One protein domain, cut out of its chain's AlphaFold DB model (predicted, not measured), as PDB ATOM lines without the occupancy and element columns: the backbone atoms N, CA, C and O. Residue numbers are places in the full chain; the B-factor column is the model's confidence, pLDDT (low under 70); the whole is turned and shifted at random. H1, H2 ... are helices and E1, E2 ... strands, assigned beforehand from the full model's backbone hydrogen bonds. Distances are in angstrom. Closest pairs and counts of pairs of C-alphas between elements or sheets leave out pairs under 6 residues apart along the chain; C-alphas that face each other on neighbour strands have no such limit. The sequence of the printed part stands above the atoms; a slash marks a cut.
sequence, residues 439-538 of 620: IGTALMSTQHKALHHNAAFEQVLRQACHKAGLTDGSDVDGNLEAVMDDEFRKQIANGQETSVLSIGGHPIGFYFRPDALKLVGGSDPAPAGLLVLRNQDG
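What this domain is: This is residues 439 to 538 of the 620 residues of the protein "Putative transcriptional regulator, LuxR family" of Ahrensia sp. R2A130 (UniProt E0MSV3). A strongly twisted sheet of five strands curls into a shallow trough, with H1, H2 and H3 on its hollow face and H2 between the two edge strands E2 and E3. The small helix H4 and the link of residues 520 to 526 lie at one end of the longest axis, and the tail of residues 535 to 538 lies at the other. The printed part has 100 residues, with four named helices and five named strands in the order E1 E2 H1 H2 H3 E3 E4 H4 E5. The sheet runs E2 E1 E5 E4 E3, all antiparallel, and the class is mixed, helices and strands. The whole is compact, with a radius of gyration of the C-alphas of 12.9 A, yet elongated in outline, spanning 38 by 24 by 24 A.

Where its parts are: Start in the sheet with E5, residues 527 to 534, which runs 21.2 A from C-alpha 527 at (24.367, -22.252, 31.491) to C-alpha 534 at (6.719, -16.078, 41.388). Beside it look for E1, residues 439 to 445, 19.4 A long, and E4, residues 506 to 512, 17.9 A long. The edge strands are E2, residues 450 to 453, 6.4 A, and E3, residues 498 to 503, 17.0 A. Find C-alpha 455 at (5.443, -20.208, 29.907); from there H1, residues 455 to 467, runs 18.6 A. H2 is residues 476 to 483, 10.7 A, H3 residues 486 to 493, 10.4 A, and H4 residues 515 to 519, 7.5 A.

How they stand to each other: Between E1 and E5 look at N 442 and O 531, 2.9 A apart; between E5 and E4, at N 532 and O 510, 2.8 A. E1 and E2 form a hairpin, with N 443 and O 452 at 2.8 A, and E3 and E4 another, with N 501 and O 509 at 2.8 A. H1, H2 and H3 are on the same face of the sheet, an arrangement of two layers, helices on one face of a sheet. H1, at a height over the sheet of 8.4 A, has its closest C-alpha pair with E1 at Gly 440 and Phe 457, 3.4 A. H1 and H2 touch, closest at the C-alphas of Glu 458 and Val 476, 6.3 A, and run the same way at a tilt of 36 degrees, only just steep. H2 is over none of the strands. H3 runs along the strands, at 5 degrees to E4 on the local plane; its closest C-alphas with E3 are Phe 488 and Leu 501, 6.6 A. H4 only grazes the sheet with residues 515 to 518. In H1, H2 and H3 every O i to N i+4 pair is within hydrogen-bond range; H4 has 0 of 1, but 2 of 2 O i to N i+3 pairs.

The domain as a whole: The C-alphas of Gly 522 and Gly 538 are the two farthest apart, 42.4 A. The printed part has no cut, and no link is long. The mean pLDDT of the printed part is 77.8, with low confidence for instance at residues 514 to 525 and 535 to 538.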
ATOM      1  N   ILE A 439       4.974 -21.334  38.802       77.88
ATOM      2  CA  ILE A 439       6.358 -20.989  39.118       77.88
ATOM      3  C   ILE A 439       7.064 -20.711  37.796       77.88
ATOM      4  O   ILE A 439       7.299 -21.612  36.988       77.88
ATOM      5  N   GLY A 440       7.434 -19.454  37.579       85.06
ATOM      6  CA  GLY A 440       8.255 -19.078  36.445       85.06
ATOM      7  C   GLY A 440       9.693 -19.523  36.658       85.06
ATOM      8  O   GLY A 440      10.310 -19.144  37.646       85.06
ATOM      9  N   THR A 441      10.262 -20.295  35.740       87.81
ATOM     10  CA  THR A 441      11.674 -20.697  35.797       87.81
ATOM     11  C   THR A 441      12.373 -20.435  34.472       87.81
ATOM     12  O   THR A 441      11.845 -20.813  33.425       87.81
ATOM     13  N   ALA A 442      13.584 -19.879  34.525       90.06
ATOM     14  CA  ALA A 442      14.475 -19.752  33.378       90.06
ATOM     15  C   ALA A 442      15.896 -20.223  33.702       90.06
ATOM     16  O   ALA A 442      16.461 -19.885  34.744       90.06
ATOM     17  N   LEU A 443      16.487 -20.984  32.783       88.75
ATOM     18  CA  LEU A 443      17.908 -21.299  32.763       88.75
ATOM     19  C   LEU A 443      18.654 -20.134  32.111       88.75
ATOM     20  O   LEU A 443      18.523 -19.888  30.914       88.75
ATOM     21  N   MET A 444      19.442 -19.426  32.904       86.69
ATOM     22  CA  MET A 444      20.176 -18.234  32.498       86.69
ATOM     23  C   MET A 444      21.558 -18.598  31.958       86.69
ATOM     24  O   MET A 444      22.223 -19.478  32.506       86.69
ATOM     25  N   SER A 445      22.025 -17.891  30.931       85.56
ATOM     26  CA  SER A 445      23.400 -17.974  30.435       85.56
ATOM     27  C   SER A 445      24.356 -17.032  31.167       85.56
ATOM     28  O   SER A 445      23.941 -16.115  31.880       85.56
ATOM     29  N   THR A 446      25.659 -17.204  30.934       75.94
ATOM     30  CA  THR A 446      26.700 -16.261  31.389       75.94
ATOM     31  C   THR A 446      26.572 -14.866  30.770       75.94
ATOM     32  O   THR A 446      27.165 -13.925  31.285       75.94
ATOM     33  N   GLN A 447      25.792 -14.726  29.696       80.62
ATOM     34  CA  GLN A 447      25.521 -13.474  28.985       80.62
ATOM     35  C   GLN A 447      24.145 -12.888  29.354       80.62
ATOM     36  O   GLN A 447      23.623 -12.054  28.622       80.62
ATOM     37  N   HIS A 448      23.544 -13.333  30.466       83.94
ATOM     38  CA  HIS A 448      22.250 -12.859  30.986       83.94
ATOM     39  C   HIS A 448      21.028 -13.159  30.102       83.94
ATOM     40  O   HIS A 448      19.972 -12.570  30.305       83.94
ATOM     41  N   LYS A 449      21.145 -14.112  29.173       87.69
ATOM     42  CA  LYS A 449      20.031 -14.560  28.323       87.69
ATOM     43  C   LYS A 449      19.320 -15.766  28.911       87.69
ATOM     44  O   LYS A 449      19.973 -16.598  29.550       87.69
ATOM     45  N   ALA A 450      18.026 -15.908  28.655       90.00
ATOM     46  CA  ALA A 450      17.300 -17.130  28.977       90.00
ATOM     47  C   ALA A 450      17.576 -18.200  27.905       90.00
ATOM     48  O   ALA A 450      17.038 -18.152  26.805       90.00
ATOM     49  N   LEU A 451      18.409 -19.198  28.225       88.06
ATOM     50  CA  LEU A 451      18.661 -20.357  27.351       88.06
ATOM     51  C   LEU A 451      17.427 -21.251  27.219       88.06
ATOM     52  O   LEU A 451      17.197 -21.870  26.186       88.06
ATOM     53  N   HIS A 452      16.662 -21.349  28.303       87.81
ATOM     54  CA  HIS A 452      15.407 -22.077  28.363       87.81
ATOM     55  C   HIS A 452      14.510 -21.422  29.406       87.81
ATOM     56  O   HIS A 452      15.003 -20.984  30.442       87.81
ATOM     57  N   HIS A 453      13.206 -21.373  29.165       90.38
ATOM     58  CA  HIS A 453      12.231 -20.862  30.121       90.38
ATOM     59  C   HIS A 453      10.879 -21.541  29.902       90.38
ATOM     60  O   HIS A 453      10.578 -21.991  28.795       90.38
ATOM     61  N   ASN A 454      10.061 -21.609  30.951       86.94
ATOM     62  CA  ASN A 454       8.678 -22.071  30.831       86.94
ATOM     63  C   ASN A 454       7.716 -20.902  30.543       86.94
ATOM     64  O   ASN A 454       8.090 -19.729  30.623       86.94
ATOM     65  N   ALA A 455       6.462 -21.218  30.210       86.44
ATOM     66  CA  ALA A 455       5.443 -20.208  29.907       86.44
ATOM     67  C   ALA A 455       5.119 -19.306  31.118       86.44
ATOM     68  O   ALA A 455       4.957 -18.095  30.962       86.44
ATOM     69  N   ALA A 456       5.096 -19.877  32.331       83.88
ATOM     70  CA  ALA A 456       4.865 -19.124  33.566       83.88
ATOM     71  C   ALA A 456       5.937 -18.041  33.785       83.88
ATOM     72  O   ALA A 456       5.623 -16.937  34.222       83.88
ATOM     73  N   PHE A 457       7.199 -18.311  33.427       89.38
ATOM     74  CA  PHE A 457       8.277 -17.325  33.527       89.38
ATOM     75  C   PHE A 457       8.006 -16.103  32.662       89.38
ATOM     76  O   PHE A 457       8.072 -14.980  33.154       89.38
ATOM     77  N   GLU A 458       7.664 -16.325  31.392       90.12
ATOM     78  CA  GLU A 458       7.348 -15.242  30.466       90.12
ATOM     79  C   GLU A 458       6.147 -14.426  30.958       90.12
ATOM     80  O   GLU A 458       6.185 -13.196  30.946       90.12
ATOM     81  N   GLN A 459       5.101 -15.095  31.449       85.81
ATOM     82  CA  GLN A 459       3.909 -14.432  31.965       85.81
ATOM     83  C   GLN A 459       4.207 -13.571  33.200       85.81
ATOM     84  O   GLN A 459       3.833 -12.396  33.229       85.81
ATOM     85  N   VAL A 460       4.892 -14.126  34.205       83.31
ATOM     86  CA  VAL A 460       5.247 -13.397  35.434       83.31
ATOM     87  C   VAL A 460       6.188 -12.236  35.119       83.31
ATOM     88  O   VAL A 460       6.016 -11.142  35.657       83.31
ATOM     89  N   LEU A 461       7.144 -12.437  34.208       88.31
ATOM     90  CA  LEU A 461       8.072 -11.398  33.774       88.31
ATOM     91  C   LEU A 461       7.345 -10.234  33.083       88.31
ATOM     92  O   LEU A 461       7.540  -9.086  33.475       88.31
ATOM     93  N   ARG A 462       6.457 -10.514  32.117       87.06
ATOM     94  CA  ARG A 462       5.637  -9.486  31.443       87.06
ATOM     95  C   ARG A 462       4.766  -8.714  32.434       87.06
ATOM     96  O   ARG A 462       4.700  -7.489  32.389       87.06
ATOM     97  N   GLN A 463       4.127  -9.412  33.377       82.88
ATOM     98  CA  GLN A 463       3.336  -8.764  34.428       82.88
ATOM     99  C   GLN A 463       4.195  -7.849  35.312       82.88
ATOM    100  O   GLN A 463       3.756  -6.751  35.664       82.88
ATOM    101  N   ALA A 464       5.413  -8.274  35.654       82.19
ATOM    102  CA  ALA A 464       6.355  -7.463  36.417       82.19
ATOM    103  C   ALA A 464       6.791  -6.206  35.640       82.19
ATOM    104  O   ALA A 464       6.759  -5.115  36.212       82.19
ATOM    105  N   CYS A 465       7.101  -6.327  34.340       84.44
ATOM    106  CA  CYS A 465       7.384  -5.187  33.457       84.44
ATOM    107  C   CYS A 465       6.219  -4.186  33.438       84.44
ATOM    108  O   CYS A 465       6.411  -2.999  33.710       84.44
ATOM    109  N   HIS A 466       4.997  -4.673  33.199       83.38
ATOM    110  CA  HIS A 466       3.799  -3.838  33.132       83.38
ATOM    111  C   HIS A 466       3.531  -3.095  34.450       83.38
ATOM    112  O   HIS A 466       3.268  -1.892  34.445       83.38
ATOM    113  N   LYS A 467       3.633  -3.775  35.604       79.12
ATOM    114  CA  LYS A 467       3.477  -3.141  36.929       79.12
ATOM    115  C   LYS A 467       4.522  -2.065  37.199       79.12
ATOM    116  O   LYS A 467       4.225  -1.079  37.867       79.12
ATOM    117  N   ALA A 468       5.731  -2.256  36.686       79.19
ATOM    118  CA  ALA A 468       6.820  -1.303  36.809       79.19
ATOM    119  C   ALA A 468       6.717  -0.119  35.830       79.19
ATOM    120  O   ALA A 468       7.544   0.789  35.892       79.19
ATOM    121  N   GLY A 469       5.725  -0.113  34.930       80.50
ATOM    122  CA  GLY A 469       5.589   0.902  33.884       80.50
ATOM    123  C   GLY A 469       6.665   0.806  32.798       80.50
ATOM    124  O   GLY A 469       6.923   1.794  32.109       80.50
ATOM    125  N   LEU A 470       7.308  -0.357  32.660       81.12
ATOM    126  CA  LEU A 470       8.287  -0.634  31.613       81.12
ATOM    127  C   LEU A 470       7.555  -1.038  30.328       81.12
ATOM    128  O   LEU A 470       6.522  -1.707  30.370       81.12
ATOM    129  N   THR A 471       8.077  -0.626  29.175       74.19
ATOM    130  CA  THR A 471       7.579  -1.097  27.877       74.19
ATOM    131  C   THR A 471       7.923  -2.569  27.695       74.19
ATOM    132  O   THR A 471       9.087  -2.929  27.870       74.19
ATOM    133  N   ASP A 472       6.942  -3.382  27.295       70.69
ATOM    134  CA  ASP A 472       7.175  -4.775  26.905       70.69
ATOM    135  C   ASP A 472       8.283  -4.838  25.841       70.69
ATOM    136  O   ASP A 472       8.197  -4.201  24.785       70.69
ATOM    137  N   GLY A 473       9.330  -5.608  26.132       69.75
ATOM    138  CA  GLY A 473      10.355  -5.972  25.163       69.75
ATOM    139  C   GLY A 473       9.771  -6.804  24.019       69.75
ATOM    140  O   GLY A 473       8.689  -7.384  24.129       69.75
ATOM    141  N   SER A 474      10.502  -6.889  22.903       75.44
ATOM    142  CA  SER A 474      10.101  -7.711  21.749       75.44
ATOM    143  C   SER A 474      10.041  -9.210  22.064       75.44
ATOM    144  O   SER A 474       9.310  -9.941  21.401       75.44
ATOM    145  N   ASP A 475      10.800  -9.657  23.064       84.81
ATOM    146  CA  ASP A 475      10.932 -11.043  23.503       84.81
ATOM    147  C   ASP A 475      11.275 -11.126  25.008       84.81
ATOM    148  O   ASP A 475      11.298 -10.124  25.733       84.81
ATOM    149  N   VAL A 476      11.487 -12.349  25.505       87.44
ATOM    150  CA  VAL A 476      11.828 -12.618  26.912       87.44
ATOM    151  C   VAL A 476      13.157 -11.978  27.305       87.44
ATOM    152  O   VAL A 476      13.238 -11.396  28.384       87.44
ATOM    153  N   ASP A 477      14.170 -12.032  26.438       88.62
ATOM    154  CA  ASP A 477      15.486 -11.451  26.714       88.62
ATOM    155  C   ASP A 477      15.402  -9.920  26.839       88.62
ATOM    156  O   ASP A 477      15.945  -9.357  27.787       88.62
ATOM    157  N   GLY A 478      14.638  -9.242  25.976       87.25
ATOM    158  CA  GLY A 478      14.401  -7.800  26.087       87.25
ATOM    159  C   GLY A 478      13.661  -7.409  27.372       87.25
ATOM    160  O   GLY A 478      13.988  -6.402  28.001       87.25
ATOM    161  N   ASN A 479      12.700  -8.226  27.813       88.06
ATOM    162  CA  ASN A 479      12.042  -8.027  29.107       88.06
ATOM    163  C   ASN A 479      12.998  -8.273  30.286       88.06
ATOM    164  O   ASN A 479      12.965  -7.522  31.259       88.06
ATOM    165  N   LEU A 480      13.877  -9.278  30.200       89.12
ATOM    166  CA  LEU A 480      14.907  -9.535  31.210       89.12
ATOM    167  C   LEU A 480      15.890  -8.370  31.315       89.12
ATOM    168  O   LEU A 480      16.200  -7.924  32.420       89.12
ATOM    169  N   GLU A 481      16.330  -7.831  30.179       87.62
ATOM    170  CA  GLU A 481      17.177  -6.643  30.133       87.62
ATOM    171  C   GLU A 481      16.499  -5.429  30.784       87.62
ATOM    172  O   GLU A 481      17.161  -4.673  31.493       87.62
ATOM    173  N   ALA A 482      15.188  -5.260  30.612       85.62
ATOM    174  CA  ALA A 482      14.459  -4.150  31.217       85.62
ATOM    175  C   ALA A 482      14.340  -4.257  32.751       85.62
ATOM    176  O   ALA A 482      14.360  -3.229  33.430       85.62
ATOM    177  N   VAL A 483      14.217  -5.470  33.307       86.12
ATOM    178  CA  VAL A 483      13.989  -5.674  34.754       86.12
ATOM    179  C   VAL A 483      15.256  -5.925  35.568       86.12
ATOM    180  O   VAL A 483      15.245  -5.715  36.779       86.12
ATOM    181  N   MET A 484      16.340  -6.398  34.947       87.25
ATOM    182  CA  MET A 484      17.612  -6.599  35.640       87.25
ATOM    183  C   MET A 484      18.266  -5.246  35.919       87.25
ATOM    184  O   MET A 484      18.529  -4.469  35.001       87.25
ATOM    185  N   ASP A 485      18.572  -4.962  37.183       84.38
ATOM    186  CA  ASP A 485      19.384  -3.802  37.539       84.38
ATOM    187  C   ASP A 485      20.892  -4.096  37.382       84.38
ATOM    188  O   ASP A 485      21.336  -5.240  37.228       84.38
ATOM    189  N   ASP A 486      21.705  -3.038  37.367       84.12
ATOM    190  CA  ASP A 486      23.158  -3.159  37.192       84.12
ATOM    191  C   ASP A 486      23.841  -3.909  38.339       84.12
ATOM    192  O   ASP A 486      24.920  -4.478  38.151       84.12
ATOM    193  N   GLU A 487      23.234  -3.905  39.525       82.25
ATOM    194  CA  GLU A 487      23.752  -4.604  40.694       82.25
ATOM    195  C   GLU A 487      23.580  -6.119  40.523       82.25
ATOM    196  O   GLU A 487      24.555  -6.864  40.608       82.25
ATOM    197  N   PHE A 488      22.385  -6.570  40.150       80.56
ATOM    198  CA  PHE A 488      22.068  -7.959  39.841       80.56
ATOM    199  C   PHE A 488      22.944  -8.507  38.704       80.56
ATOM    200  O   PHE A 488      23.513  -9.598  38.819       80.56
ATOM    201  N   ARG A 489      23.148  -7.729  37.629       84.94
ATOM    202  CA  ARG A 489      24.061  -8.113  36.532       84.94
ATOM    203  C   ARG A 489      25.490  -8.334  37.024       84.94
ATOM    204  O   ARG A 489      26.093  -9.359  36.703       84.94
ATOM    205  N   LYS A 490      26.032  -7.401  37.818       82.38
ATOM    206  CA  LYS A 490      27.388  -7.507  38.390       82.38
ATOM    207  C   LYS A 490      27.517  -8.711  39.315       82.38
ATOM    208  O   LYS A 490      28.530  -9.405  39.265       82.38
ATOM    209  N   GLN A 491      26.505  -8.973  40.134       75.81
ATOM    210  CA  GLN A 491      26.466 -10.110  41.050       75.81
ATOM    211  C   GLN A 491      26.556 -11.449  40.306       75.81
ATOM    212  O   GLN A 491      27.404 -12.281  40.637       75.81
ATOM    213  N   ILE A 492      25.766 -11.624  39.241       76.12
ATOM    214  CA  ILE A 492      25.827 -12.821  38.389       76.12
ATOM    215  C   ILE A 492      27.167 -12.915  37.650       76.12
ATOM    216  O   ILE A 492      27.780 -13.984  37.635       76.12
ATOM    217  N   ALA A 493      27.652 -11.811  37.067       77.38
ATOM    218  CA  ALA A 493      28.913 -11.781  36.320       77.38
ATOM    219  C   ALA A 493      30.134 -12.114  37.197       77.38
ATOM    220  O   ALA A 493      31.056 -12.792  36.748       77.38
ATOM    221  N   ASN A 494      30.111 -11.703  38.469       76.81
ATOM    222  CA  ASN A 494      31.141 -12.028  39.459       76.81
ATOM    223  C   ASN A 494      31.021 -13.459  40.017       76.81
ATOM    224  O   ASN A 494      31.804 -13.847  40.884       76.81
ATOM    225  N   GLY A 495      30.054 -14.245  39.536       69.06
ATOM    226  CA  GLY A 495      29.884 -15.645  39.909       69.06
ATOM    227  C   GLY A 495      29.245 -15.860  41.280       69.06
ATOM    228  O   GLY A 495      29.502 -16.898  41.888       69.06
ATOM    229  N   GLN A 496      28.427 -14.923  41.780       67.44
ATOM    230  CA  GLN A 496      27.674 -15.166  43.014       67.44
ATOM    231  C   GLN A 496      26.760 -16.390  42.881       67.44
ATOM    232  O   GLN A 496      26.099 -16.599  41.862       67.44
ATOM    233  N   GLU A 497      26.705 -17.191  43.947       62.50
ATOM    234  CA  GLU A 497      25.906 -18.418  43.972       62.50
ATOM    235  C   GLU A 497      24.404 -18.152  44.068       62.50
ATOM    236  O   GLU A 497      23.620 -18.975  43.607       62.50
ATOM    237  N   THR A 498      24.002 -17.018  44.646       64.56
ATOM    238  CA  THR A 498      22.600 -16.598  44.771       64.56
ATOM    239  C   THR A 498      22.479 -15.085  44.620       64.56
ATOM    240  O   THR A 498      23.414 -14.359  44.953       64.56
ATOM    241  N   SER A 499      21.343 -14.611  44.111       72.00
ATOM    242  CA  SER A 499      21.012 -13.185  44.013       72.00
ATOM    243  C   SER A 499      19.490 -12.996  43.938       72.00
ATOM    244  O   SER A 499      18.766 -13.907  43.540       72.00
ATOM    245  N   VAL A 500      18.978 -11.833  44.339       73.69
ATOM    246  CA  VAL A 500      17.540 -11.517  44.317       73.69
ATOM    247  C   VAL A 500      17.276 -10.495  43.222       73.69
ATOM    248  O   VAL A 500      17.843  -9.406  43.243       73.69
ATOM    249  N   LEU A 501      16.374 -10.821  42.301       79.31
ATOM    250  CA  LEU A 501      15.905  -9.886  41.287       79.31
ATOM    251  C   LEU A 501      14.789  -9.026  41.877       79.31
ATOM    252  O   LEU A 501      13.768  -9.551  42.334       79.31
ATOM    253  N   SER A 502      14.973  -7.708  41.847       77.81
ATOM    254  CA  SER A 502      14.016  -6.750  42.393       77.81
ATOM    255  C   SER A 502      13.708  -5.639  41.396       77.81
ATOM    256  O   SER A 502      14.603  -5.174  40.703       77.81
ATOM    257  N   ILE A 503      12.463  -5.161  41.378       78.19
ATOM    258  CA  ILE A 503      12.081  -3.948  40.644       78.19
ATOM    259  C   ILE A 503      11.597  -2.904  41.647       78.19
ATOM    260  O   ILE A 503      10.712  -3.175  42.459       78.19
ATOM    261  N   GLY A 504      12.199  -1.711  41.637       72.50
ATOM    262  CA  GLY A 504      11.833  -0.639  42.572       72.50
ATOM    263  C   GLY A 504      11.928  -1.060  44.047       72.50
ATOM    264  O   GLY A 504      11.079  -0.677  44.849       72.50
ATOM    265  N   GLY A 505      12.902  -1.911  44.391       69.12
ATOM    266  CA  GLY A 505      13.110  -2.445  45.745       69.12
ATOM    267  C   GLY A 505      12.188  -3.600  46.159       69.12
ATOM    268  O   GLY A 505      12.324  -4.095  47.275       69.12
ATOM    269  N   HIS A 506      11.278  -4.049  45.289       70.88
ATOM    270  CA  HIS A 506      10.383  -5.174  45.562       70.88
ATOM    271  C   HIS A 506      10.926  -6.454  44.913       70.88
ATOM    272  O   HIS A 506      11.157  -6.450  43.701       70.88
ATOM    273  N   PRO A 507      11.131  -7.544  45.673       69.00
ATOM    274  CA  PRO A 507      11.672  -8.785  45.135       69.00
ATOM    275  C   PRO A 507      10.631  -9.473  44.252       69.00
ATOM    276  O   PRO A 507       9.536  -9.797  44.708       69.00
ATOM    277  N   ILE A 508      10.992  -9.730  43.000       75.31
ATOM    278  CA  ILE A 508      10.139 -10.416  42.018       75.31
ATOM    279  C   ILE A 508      10.686 -11.793  41.632       75.31
ATOM    280  O   ILE A 508       9.956 -12.621  41.085       75.31
ATOM    281  N   GLY A 509      11.960 -12.054  41.933       75.00
ATOM    282  CA  GLY A 509      12.617 -13.291  41.552       75.00
ATOM    283  C   GLY A 509      13.845 -13.621  42.380       75.00
ATOM    284  O   GLY A 509      14.434 -12.768  43.040       75.00
ATOM    285  N   PHE A 510      14.245 -14.882  42.319       75.75
ATOM    286  CA  PHE A 510      15.420 -15.407  42.994       75.75
ATOM    287  C   PHE A 510      16.281 -16.182  42.004       75.75
ATOM    288  O   PHE A 510      15.810 -17.106  41.341       75.75
ATOM    289  N   TYR A 511      17.545 -15.797  41.911       80.44
ATOM    290  CA  TYR A 511      18.558 -16.468  41.120       80.44
ATOM    291  C   TYR A 511      19.444 -17.325  42.012       80.44
ATOM    292  O   TYR A 511      19.855 -16.896  43.092       80.44
ATOM    293  N   PHE A 512      19.805 -18.507  41.528       74.44
ATOM    294  CA  PHE A 512      20.828 -19.331  42.152       74.44
ATOM    295  C   PHE A 512      21.575 -20.191  41.137       74.44
ATOM    296  O   PHE A 512      21.087 -20.453  40.039       74.44
ATOM    297  N   ARG A 513      22.765 -20.666  41.507       74.31
ATOM    298  CA  ARG A 513      23.618 -21.504  40.660       74.31
ATOM    299  C   ARG A 513      23.723 -22.930  41.211       74.31
ATOM    300  O   ARG A 513      24.533 -23.174  42.101       74.31
ATOM    301  N   PRO A 514      22.956 -23.892  40.669       69.75
ATOM    302  CA  PRO A 514      23.107 -25.297  41.028       69.75
ATOM    303  C   PRO A 514      24.510 -25.825  40.709       69.75
ATOM    304  O   PRO A 514      25.041 -25.576  39.624       69.75
ATOM    305  N   ASP A 515      25.065 -26.653  41.597       67.62
ATOM    306  CA  ASP A 515      26.348 -27.332  41.361       67.62
ATOM    307  C   ASP A 515      26.329 -28.208  40.104       67.62
ATOM    308  O   ASP A 515      27.335 -28.307  39.402       67.62
ATOM    309  N   ALA A 516      25.171 -28.778  39.759       68.81
ATOM    310  CA  ALA A 516      24.994 -29.580  38.551       68.81
ATOM    311  C   ALA A 516      25.357 -28.813  37.264       68.81
ATOM    312  O   ALA A 516      25.898 -29.408  36.335       68.81
ATOM    313  N   LEU A 517      25.145 -27.491  37.213       68.94
ATOM    314  CA  LEU A 517      25.495 -26.673  36.044       68.94
ATOM    315  C   LEU A 517      27.007 -26.444  35.908       68.94
ATOM    316  O   LEU A 517      27.478 -26.118  34.822       68.94
ATOM    317  N   LYS A 518      27.795 -26.660  36.973       64.69
ATOM    318  CA  LYS A 518      29.267 -26.598  36.914       64.69
ATOM    319  C   LYS A 518      29.847 -27.748  36.071       64.69
ATOM    320  O   LYS A 518      30.947 -27.614  35.546       64.69
ATOM    321  N   LEU A 519      29.102 -28.847  35.912       62.25
ATOM    322  CA  LEU A 519      29.504 -30.036  35.149       62.25
ATOM    323  C   LEU A 519      29.182 -29.945  33.646       62.25
ATOM    324  O   LEU A 519      29.700 -30.740  32.871       62.25
ATOM    325  N   VAL A 520      28.360 -28.977  33.227       61.94
ATOM    326  CA  VAL A 520      27.885 -28.801  31.834       61.94
ATOM    327  C   VAL A 520      28.800 -27.848  31.035       61.94
ATOM    328  O   VAL A 520      28.410 -27.266  30.026       61.94
ATOM    329  N   GLY A 521      30.043 -27.646  31.488       56.50
ATOM    330  CA  GLY A 521      31.000 -26.756  30.828       56.50
ATOM    331  C   GLY A 521      31.302 -27.184  29.385       56.50
ATOM    332  O   GLY A 521      31.562 -28.357  29.134       56.50
ATOM    333  N   GLY A 522      31.290 -26.227  28.447       60.59
ATOM    334  CA  GLY A 522      31.697 -26.441  27.047       60.59
ATOM    335  C   GLY A 522      30.713 -25.970  25.967       60.59
ATOM    336  O   GLY A 522      31.067 -26.004  24.794       60.59
ATOM    337  N   SER A 523      29.510 -25.515  26.330       58.22
ATOM    338  CA  SER A 523      28.553 -24.866  25.416       58.22
ATOM    339  C   SER A 523      28.694 -23.337  25.471       58.22
ATOM    340  O   SER A 523      28.938 -22.792  26.543       58.22
ATOM    341  N   ASP A 524      28.558 -22.640  24.338       62.78
ATOM    342  CA  ASP A 524      28.484 -21.169  24.271       62.78
ATOM    343  C   ASP A 524      27.139 -20.774  23.626       62.78
ATOM    344  O   ASP A 524      26.914 -21.139  22.468       62.78
ATOM    345  N   PRO A 525      26.212 -20.113  24.351       68.62
ATOM    346  CA  PRO A 525      26.358 -19.592  25.712       68.62
ATOM    347  C   PRO A 525      26.200 -20.676  26.790       68.62
ATOM    348  O   PRO A 525      25.228 -21.430  26.794       68.62
ATOM    349  N   ALA A 526      27.128 -20.715  27.750       72.50
ATOM    350  CA  ALA A 526      27.106 -21.699  28.832       72.50
ATOM    351  C   ALA A 526      25.984 -21.399  29.845       72.50
ATOM    352  O   ALA A 526      25.815 -20.233  30.231       72.50
ATOM    353  N   PRO A 527      25.278 -22.419  30.364       79.31
ATOM    354  CA  PRO A 527      24.367 -22.252  31.491       79.31
ATOM    355  C   PRO A 527      25.099 -21.701  32.725       79.31
ATOM    356  O   PRO A 527      26.094 -22.265  33.183       79.31
ATOM    357  N   ALA A 528      24.603 -20.598  33.281       78.06
ATOM    358  CA  ALA A 528      25.187 -19.907  34.427       78.06
ATOM    359  C   ALA A 528      24.402 -20.096  35.728       78.06
ATOM    360  O   ALA A 528      25.028 -20.129  36.786       78.06
ATOM    361  N   GLY A 529      23.077 -20.252  35.664       81.31
ATOM    362  CA  GLY A 529      22.227 -20.435  36.844       81.31
ATOM    363  C   GLY A 529      20.739 -20.471  36.509       81.31
ATOM    364  O   GLY A 529      20.358 -20.363  35.348       81.31
ATOM    365  N   LEU A 530      19.899 -20.645  37.523       83.25
ATOM    366  CA  LEU A 530      18.445 -20.677  37.409       83.25
ATOM    367  C   LEU A 530      17.859 -19.395  38.007       83.25
ATOM    368  O   LEU A 530      18.190 -19.048  39.138       83.25
ATOM    369  N   LEU A 531      16.978 -18.719  37.273       85.94
ATOM    370  CA  LEU A 531      16.166 -17.610  37.765       85.94
ATOM    371  C   LEU A 531      14.724 -18.084  37.947       85.94
ATOM    372  O   LEU A 531      14.101 -18.579  37.009       85.94
ATOM    373  N   VAL A 532      14.202 -17.924  39.158       82.38
ATOM    374  CA  VAL A 532      12.835 -18.291  39.527       82.38
ATOM    375  C   VAL A 532      12.034 -17.026  39.789       82.38
ATOM    376  O   VAL A 532      12.437 -16.207  40.612       82.38
ATOM    377  N   LEU A 533      10.898 -16.876  39.118       81.69
ATOM    378  CA  LEU A 533       9.925 -15.809  39.323       81.69
ATOM    379  C   LEU A 533       8.649 -16.403  39.913       81.69
ATOM    380  O   LEU A 533       8.227 -17.497  39.536       81.69
ATOM    381  N   ARG A 534       8.011 -15.675  40.827       70.75
ATOM    382  CA  ARG A 534       6.719 -16.078  41.388       70.75
ATOM    383  C   ARG A 534       5.734 -14.931  41.276       70.75
ATOM    384  O   ARG A 534       6.065 -13.798  41.625       70.75
ATOM    385  N   ASN A 535       4.519 -15.241  40.843       65.69
ATOM    386  CA  ASN A 535       3.422 -14.291  40.875       65.69
ATOM    387  C   ASN A 535       3.046 -13.979  42.338       65.69
ATOM    388  O   ASN A 535       2.757 -14.893  43.112       65.69
ATOM    389  N   GLN A 536       3.107 -12.707  42.740       59.25
ATOM    390  CA  GLN A 536       2.832 -12.274  44.120       59.25
ATOM    391  C   GLN A 536       1.428 -11.666  44.312       59.25
ATOM    392  O   GLN A 536       1.107 -11.223  45.415       59.25
ATOM    393  N   ASP A 537       0.565 -11.670  43.290       54.22
ATOM    394  CA  ASP A 537      -0.793 -11.124  43.413       54.22
ATOM    395  C   ASP A 537      -1.821 -12.174  43.877       54.22
ATOM    396  O   ASP A 537      -2.224 -13.030  43.097       54.22
ATOM    397  N   GLY A 538      -2.285 -12.024  45.128       49.47
ATOM    398  CA  GLY A 538      -3.670 -12.205  45.613       49.47
ATOM    399  C   GLY A 538      -4.374 -13.573  45.502       49.47
ATOM    400  O   GLY A 538      -4.228 -14.303  44.536       49.47
TER     401      GLY A 538